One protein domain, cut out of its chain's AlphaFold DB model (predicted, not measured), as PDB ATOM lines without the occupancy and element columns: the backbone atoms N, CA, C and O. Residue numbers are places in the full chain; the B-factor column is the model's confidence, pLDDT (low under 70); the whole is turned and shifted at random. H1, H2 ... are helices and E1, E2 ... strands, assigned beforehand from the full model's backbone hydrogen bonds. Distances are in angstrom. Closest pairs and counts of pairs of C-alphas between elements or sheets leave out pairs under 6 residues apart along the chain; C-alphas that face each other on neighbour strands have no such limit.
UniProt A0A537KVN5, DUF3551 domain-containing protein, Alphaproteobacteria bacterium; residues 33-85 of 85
ATOM      1  N   CYS A  33      48.608 -33.092   3.876       90.12
ATOM      2  CA  CYS A  33      49.009 -32.292   2.729       90.12
ATOM      3  C   CYS A  33      50.370 -31.643   2.973       90.12
ATOM      4  O   CYS A  33      50.564 -30.948   3.972       90.12
ATOM      5  N   ALA A  34      51.302 -31.844   2.044       93.75
ATOM      6  CA  ALA A  34      52.532 -31.070   1.963       93.75
ATOM      7  C   ALA A  34      52.277 -29.830   1.106       93.75
ATOM      8  O   ALA A  34      51.978 -29.954  -0.082       93.75
ATOM      9  N   LYS A  35      52.435 -28.646   1.692       93.81
ATOM     10  CA  LYS A  35      52.447 -27.367   0.981       93.81
ATOM     11  C   LYS A  35      53.878 -26.942   0.736       93.81
ATOM     12  O   LYS A  35      54.559 -26.493   1.658       93.81
ATOM     13  N   TYR A  36      54.329 -27.082  -0.501       92.56
ATOM     14  CA  TYR A  36      55.697 -26.766  -0.882       92.56
ATOM     15  C   TYR A  36      55.921 -25.257  -0.966       92.56
ATOM     16  O   TYR A  36      55.034 -24.482  -1.343       92.56
ATOM     17  N   LYS A  37      57.152 -24.831  -0.673       82.75
ATOM     18  CA  LYS A  37      57.599 -23.449  -0.869       82.75
ATOM     19  C   LYS A  37      57.697 -23.155  -2.374       82.75
ATOM     20  O   LYS A  37      58.740 -23.315  -2.990       82.75
ATOM     21  N   GLY A  38      56.568 -22.782  -2.965       82.75
ATOM     22  CA  GLY A  38      56.388 -22.668  -4.417       82.75
ATOM     23  C   GLY A  38      54.930 -22.797  -4.869       82.75
ATOM     24  O   GLY A  38      54.646 -22.618  -6.046       82.75
ATOM     25  N   GLY A  39      54.004 -23.085  -3.946       83.50
ATOM     26  CA  GLY A  39      52.562 -23.100  -4.212       83.50
ATOM     27  C   GLY A  39      52.022 -24.447  -4.688       83.50
ATOM     28  O   GLY A  39      50.810 -24.609  -4.782       83.50
ATOM     29  N   ALA A  40      52.895 -25.423  -4.945       87.00
ATOM     30  CA  ALA A  40      52.479 -26.801  -5.167       87.00
ATOM     31  C   ALA A  40      51.995 -27.440  -3.855       87.00
ATOM     32  O   ALA A  40      52.542 -27.175  -2.781       87.00
ATOM     33  N   GLU A  41      51.006 -28.323  -3.962       89.31
ATOM     34  CA  GLU A  41      50.446 -29.071  -2.836       89.31
ATOM     35  C   GLU A  41      50.315 -30.554  -3.193       89.31
ATOM     36  O   GLU A  41      49.999 -30.905  -4.332       89.31
ATOM     37  N   ASN A  42      50.553 -31.434  -2.216       86.31
ATOM     38  CA  ASN A  42      50.314 -32.868  -2.347       86.31
ATOM     39  C   ASN A  42      49.642 -33.436  -1.087       86.31
ATOM     40  O   ASN A  42      50.272 -33.485  -0.035       86.31
ATOM     41  N   CYS A  43      48.395 -33.900  -1.218       87.50
ATOM     42  CA  CYS A  43      47.557 -34.448  -0.139       87.50
ATOM     43  C   CYS A  43      47.506 -35.983  -0.078       87.50
ATOM     44  O   CYS A  43      46.615 -36.558   0.544       87.50
ATOM     45  N   GLY A  44      48.437 -36.665  -0.745       82.00
ATOM     46  CA  GLY A  44      48.448 -38.125  -0.851       82.00
ATOM     47  C   GLY A  44      49.063 -38.866   0.338       82.00
ATOM     48  O   GLY A  44      49.196 -40.085   0.270       82.00
ATOM     49  N   PHE A  45      49.476 -38.177   1.407       87.25
ATOM     50  CA  PHE A  45      50.219 -38.806   2.500       87.25
ATOM     51  C   PHE A  45      49.292 -39.425   3.546       87.25
ATOM     52  O   PHE A  45      48.347 -38.794   4.014       87.25
ATOM     53  N   TYR A  46      49.607 -40.656   3.953       85.62
ATOM     54  CA  TYR A  46      48.850 -41.421   4.955       85.62
ATOM     55  C   TYR A  46      49.411 -41.243   6.376       85.62
ATOM     56  O   TYR A  46      48.824 -41.719   7.342       85.62
ATOM     57  N   SER A  47      50.556 -40.571   6.524       86.12
ATOM     58  CA  SER A  47      51.147 -40.252   7.823       86.12
ATOM     59  C   SER A  47      51.872 -38.910   7.800       86.12
ATOM     60  O   SER A  47      52.414 -38.492   6.773       86.12
ATOM     61  N   PHE A  48      51.927 -38.250   8.959       87.19
ATOM     62  CA  PHE A  48      52.617 -36.968   9.100       87.19
ATOM     63  C   PHE A  48      54.108 -37.086   8.764       87.19
ATOM     64  O   PHE A  48      54.669 -36.227   8.092       87.19
ATOM     65  N   ASN A  49      54.739 -38.199   9.155       92.06
ATOM     66  CA  ASN A  49      56.144 -38.448   8.850       92.06
ATOM     67  C   ASN A  49      56.400 -38.557   7.338       92.06
ATOM     68  O   ASN A  49      57.388 -38.014   6.855       92.06
ATOM     69  N   GLN A  50      55.507 -39.196   6.570       89.44
ATOM     70  CA  GLN A  50      55.655 -39.232   5.110       89.44
ATOM     71  C   GLN A  50      55.590 -37.831   4.492       89.44
ATOM     72  O   GLN A  50      56.379 -37.521   3.602       89.44
ATOM     73  N   CYS A  51      54.705 -36.975   5.002       92.69
ATOM     74  CA  CYS A  51      54.641 -35.585   4.574       92.69
ATOM     75  C   CYS A  51      55.952 -34.833   4.892       92.69
ATOM     76  O   CYS A  51      56.501 -34.156   4.023       92.69
ATOM     77  N   LEU A  52      56.515 -35.003   6.096       93.81
ATOM     78  CA  LEU A  52      57.789 -34.374   6.474       93.81
ATOM     79  C   LEU A  52      58.958 -34.842   5.602       93.81
ATOM     80  O   LEU A  52      59.777 -34.022   5.189       93.81
ATOM     81  N   VAL A  53      59.023 -36.136   5.285       93.94
ATOM     82  CA  VAL A  53      60.032 -36.687   4.368       93.94
ATOM     83  C   VAL A  53      59.898 -36.064   2.980       93.94
ATOM     84  O   VAL A  53      60.905 -35.706   2.380       93.94
ATOM     85  N   ALA A  54      58.676 -35.863   2.485       90.75
ATOM     86  CA  ALA A  54      58.458 -35.204   1.200       90.75
ATOM     87  C   ALA A  54      58.885 -33.725   1.202       90.75
ATOM     88  O   ALA A  54      59.289 -33.202   0.163       90.75
ATOM     89  N   LEU A  55      58.816 -33.048   2.351       92.88
ATOM     90  CA  LEU A  55      59.306 -31.679   2.519       92.88
ATOM     91  C   LEU A  55      60.816 -31.595   2.750       92.88
ATOM     92  O   LEU A  55      61.393 -30.522   2.546       92.88
ATOM     93  N   ALA A  56      61.468 -32.684   3.162       91.19
ATOM     94  CA  ALA A  56      62.904 -32.708   3.385       91.19
ATOM     95  C   ALA A  56      63.636 -32.371   2.075       91.19
ATOM     96  O   ALA A  56      63.540 -33.085   1.082       91.19
ATOM     97  N   GLY A  57      64.328 -31.229   2.056       85.12
ATOM     98  CA  GLY A  57      65.018 -30.709   0.870       85.12
ATOM     99  C   GLY A  57      64.160 -29.864  -0.082       85.12
ATOM    100  O   GLY A  57      64.721 -29.048  -0.806       85.12
ATOM    101  N   ASN A  58      62.826 -29.971  -0.039       87.06
ATOM    102  CA  ASN A  58      61.916 -29.156  -0.862       87.06
ATOM    103  C   ASN A  58      61.411 -27.896  -0.131       87.06
ATOM    104  O   ASN A  58      61.148 -26.870  -0.757       87.06
ATOM    105  N   GLY A  59      61.300 -27.955   1.201       88.75
ATOM    106  CA  GLY A  59      60.784 -26.873   2.043       88.75
ATOM    107  C   GLY A  59      59.263 -26.694   1.947       88.75
ATOM    108  O   GLY A  59      58.646 -26.958   0.916       88.75
ATOM    109  N   GLY A  60      58.642 -26.229   3.035       92.69
ATOM    110  CA  GLY A  60      57.188 -26.081   3.108       92.69
ATOM    111  C   GLY A  60      56.612 -26.387   4.487       92.69
ATOM    112  O   GLY A  60      57.345 -26.378   5.476       92.69
ATOM    113  N   ILE A  61      55.308 -26.669   4.533       93.81
ATOM    114  CA  ILE A  61      54.583 -27.068   5.748       93.81
ATOM    115  C   ILE A  61      53.730 -28.315   5.510       93.81
ATOM    116  O   ILE A  61      53.240 -28.535   4.403       93.81
ATOM    117  N   CYS A  62      53.561 -29.119   6.559       92.50
ATOM    118  CA  CYS A  62      52.631 -30.242   6.574       92.50
ATOM    119  C   CYS A  62      51.387 -29.866   7.365       92.50
ATOM    120  O   CYS A  62      51.491 -29.448   8.518       92.50
ATOM    121  N   GLU A  63      50.221 -30.067   6.770       90.56
ATOM    122  CA  GLU A  63      48.930 -29.846   7.412       90.56
ATOM    123  C   GLU A  63      48.029 -31.076   7.275       90.56
ATOM    124  O   GLU A  63      48.234 -31.930   6.411       90.56
ATOM    125  N   LEU A  64      47.045 -31.192   8.166       85.31
ATOM    126  CA  LEU A  64      45.972 -32.172   8.012       85.31
ATOM    127  C   LEU A  64      45.192 -31.841   6.745       85.31
ATOM    128  O   LEU A  64      44.813 -30.687   6.538       85.31
ATOM    129  N   ALA A  65      44.947 -32.848   5.911       80.50
ATOM    130  CA  ALA A  65      44.169 -32.632   4.710       80.50
ATOM    131  C   ALA A  65      42.742 -32.217   5.100       80.50
ATOM    132  O   ALA A  65      42.133 -32.874   5.957       80.50
ATOM    133  N   PRO A  66      42.181 -31.163   4.479       66.81
ATOM    134  CA  PRO A  66      40.752 -30.908   4.594       66.81
ATOM    135  C   PRO A  66      40.028 -32.171   4.134       66.81
ATOM    136  O   PRO A  66      40.476 -32.789   3.173       66.81
ATOM    137  N   TYR A  67      38.968 -32.575   4.838       63.31
ATOM    138  CA  TYR A  67      38.253 -33.833   4.604       63.31
ATOM    139  C   TYR A  67      38.102 -34.132   3.103       63.31
ATOM    140  O   TYR A  67      37.309 -33.500   2.401       63.31
ATOM    141  N   GLN A  68      38.901 -35.076   2.608       58.91
ATOM    142  CA  GLN A  68      38.842 -35.526   1.227       58.91
ATOM    143  C   GLN A  68      38.010 -36.790   1.247       58.91
ATOM    144  O   GLN A  68      38.537 -37.878   1.447       58.91
ATOM    145  N   GLY A  69      36.690 -36.635   1.125       55.94
ATOM    146  CA  GLY A  69      35.840 -37.782   0.833       55.94
ATOM    147  C   GLY A  69      36.419 -38.466  -0.400       55.94
ATOM    148  O   GLY A  69      36.548 -37.821  -1.446       55.94
ATOM    149  N   ASP A  70      36.846 -39.719  -0.257       57.16
ATOM    150  CA  ASP A  70      37.469 -40.468  -1.341       57.16
ATOM    151  C   ASP A  70      36.470 -40.528  -2.499       57.16
ATOM    152  O   ASP A  70      35.443 -41.206  -2.430       57.16
ATOM    153  N   ILE A  71      36.733 -39.778  -3.574       57.41
ATOM    154  CA  ILE A  71      35.913 -39.894  -4.773       57.41
ATOM    155  C   ILE A  71      36.382 -41.131  -5.516       57.41
ATOM    156  O   ILE A  71      37.286 -41.070  -6.353       57.41
ATOM    157  N   ILE A  72      35.726 -42.248  -5.235       64.50
ATOM    158  CA  ILE A  72      35.916 -43.475  -5.991       64.50
ATOM    159  C   ILE A  72      35.353 -43.214  -7.391       64.50
ATOM    160  O   ILE A  72      34.141 -43.076  -7.586       64.50
ATOM    161  N   ARG A  73      36.247 -43.077  -8.378       60.25
ATOM    162  CA  ARG A  73      35.873 -43.087  -9.795       60.25
ATOM    163  C   ARG A  73      35.755 -44.537 -10.230       60.25
ATOM    164  O   ARG A  73      36.763 -45.190 -10.481       60.25
ATOM    165  N   VAL A  74      34.526 -45.027 -10.325       72.88
ATOM    166  CA  VAL A  74      34.265 -46.354 -10.879       72.88
ATOM    167  C   VAL A  74      34.115 -46.202 -12.385       72.88
ATOM    168  O   VAL A  74      33.270 -45.435 -12.852       72.88
ATOM    169  N   HIS A  75      34.960 -46.895 -13.146       69.69
ATOM    170  CA  HIS A  75      34.809 -46.983 -14.593       69.69
ATOM    171  C   HIS A  75      33.888 -48.157 -14.914       69.69
ATOM    172  O   HIS A  75      34.181 -49.295 -14.555       69.69
ATOM    173  N   THR A  76      32.770 -47.878 -15.573       76.94
ATOM    174  CA  THR A  76      31.845 -48.910 -16.047       76.94
ATOM    175  C   THR A  76      31.685 -48.824 -17.556       76.94
ATOM    176  O   THR A  76      31.990 -47.779 -18.134       76.94
ATOM    177  N   PRO A  77      31.155 -49.873 -18.212       79.50
ATOM    178  CA  PRO A  77      30.866 -49.842 -19.647       79.50
ATOM    179  C   PRO A  77      29.939 -48.689 -20.069       79.50
ATOM    180  O   PRO A  77      29.917 -48.311 -21.234       79.50
ATOM    181  N   TYR A  78      29.195 -48.113 -19.118       77.44
ATOM    182  CA  TYR A  78      28.255 -47.009 -19.318       77.44
ATOM    183  C   TYR A  78      28.845 -45.630 -18.977       77.44
ATOM    184  O   TYR A  78      28.143 -44.623 -19.044       77.44
ATOM    185  N   GLY A  79      30.130 -45.568 -18.606       74.88
ATOM    186  CA  GLY A  79      30.837 -44.341 -18.248       74.88
ATOM    187  C   GLY A  79      31.415 -44.347 -16.832       74.88
ATOM    188  O   GLY A  79      31.305 -45.314 -16.072       74.88
ATOM    189  N   SER A  80      32.075 -43.241 -16.488       67.12
ATOM    190  CA  SER A  80      32.697 -43.035 -15.177       67.12
ATOM    191  C   SER A  80      31.734 -42.302 -14.246       67.12
ATOM    192  O   SER A  80      31.353 -41.169 -14.543       67.12
ATOM    193  N   TYR A  81      31.390 -42.890 -13.100       65.50
ATOM    194  CA  TYR A  81      30.618 -42.203 -12.060       65.50
ATOM    195  C   TYR A  81      31.452 -41.974 -10.796       65.50
ATOM    196  O   TYR A  81      32.410 -42.693 -10.508       65.50
ATOM    197  N   ARG A  82      31.118 -40.897 -10.075       62.91
ATOM    198  CA  ARG A  82      31.789 -40.466  -8.841       62.91
ATOM    199  C   ARG A  82      30.928 -40.889  -7.656       62.91
ATOM    200  O   ARG A  82      29.840 -40.344  -7.494       62.91
ATOM    201  N   ILE A  83      31.408 -41.815  -6.832       62.41
ATOM    202  CA  ILE A  83      30.783 -42.105  -5.538       62.41
ATOM    203  C   ILE A  83      31.425 -41.184  -4.496       62.41
ATOM    204  O   ILE A  83      32.651 -41.106  -4.430       62.41
ATOM    205  N   ARG A  84      30.610 -40.456  -3.726       54.84
ATOM    206  CA  ARG A  84      31.036 -39.811  -2.477       54.84
ATOM    207  C   ARG A  84      30.571 -40.710  -1.339       54.84
ATOM    208  O   ARG A  84      29.373 -40.976  -1.271       54.84
ATOM    209  N   ASN A  85      31.508 -41.191  -0.530       54.41
ATOM    210  CA  ASN A  85      31.197 -41.829   0.747       54.41
ATOM    211  C   ASN A  85      30.939 -40.764   1.813       54.41
ATOM    212  O   ASN A  85      31.673 -39.748   1.790       54.41
TER     213      ASN A  85
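AT A GLANCE: This is residues 33 to 85 of the 85 residues of the protein "DUF3551 domain-containing protein" of Alphaproteobacteria bacterium (UniProt A0A537KVN5). Two lobes are joined by one strand-to-strand link: a small three-stranded sheet with helix H1 over one face, and a separate hairpin, E4 and E5, that reaches away as an arm and makes the length. The printed part has 53 residues, with the order E1 E2 H1 E3 E4 E5. The sheets, ordered E2 - E1 - E3 and E4 - E5, are antiparallel, and the class is mixed, helices and strands. The whole is only just loose, close to extended, with a radius of gyration of the C-alphas of 14.8 A and spans of 45 by 19 by 15 A.

HOW THE PARTS SIT: Start at E1, residues 33 to 36, the inner strand, which forms a hairpin with E2, residues 41 to 45; N 34 and O 42 are 2.8 A apart, within hydrogen-bond range. H1, residues 48 to 55, is on this sheet at a height of 7.8 A, over E1 and along the strands at 20 degrees to E1 on the local plane; their closest C-alphas, of Ala 34 and Cys 51, are 5.6 A apart. Every O i to N i+4 pair in H1 is within hydrogen-bond range. On to E3, residues 60 to 64, antiparallel to E1, where N 35 and O 61 are 2.8 A apart, within hydrogen-bond range. E2, H1 and E3 form a split strand-helix-strand unit, two strands running the same way with E1 between them in the sheet; its crossover is right-handed. E4, residues 71 to 76, is apart from E3; it forms a hairpin with E5, residues 79 to 84, where N 79 and O 76 are 2.9 A apart, within hydrogen-bond range.

IN THESE COORDINATES: Find C-alpha 33 at (49.009, -32.292, 2.729), where E1 begins. H1 runs 10.8 A, E3 13.7 A and E4 15.0 A. E5 runs 16.4 A to C-alpha 84 at (31.036, -39.811, -2.477).

THE WHOLE: The C-alphas farthest apart, of Gly 57 and Tyr 78, are 45.0 A apart. The printed part has no cut and no long link. Look for pLDDT under 70 at residues 66 to 73, 75 and 80 to 85.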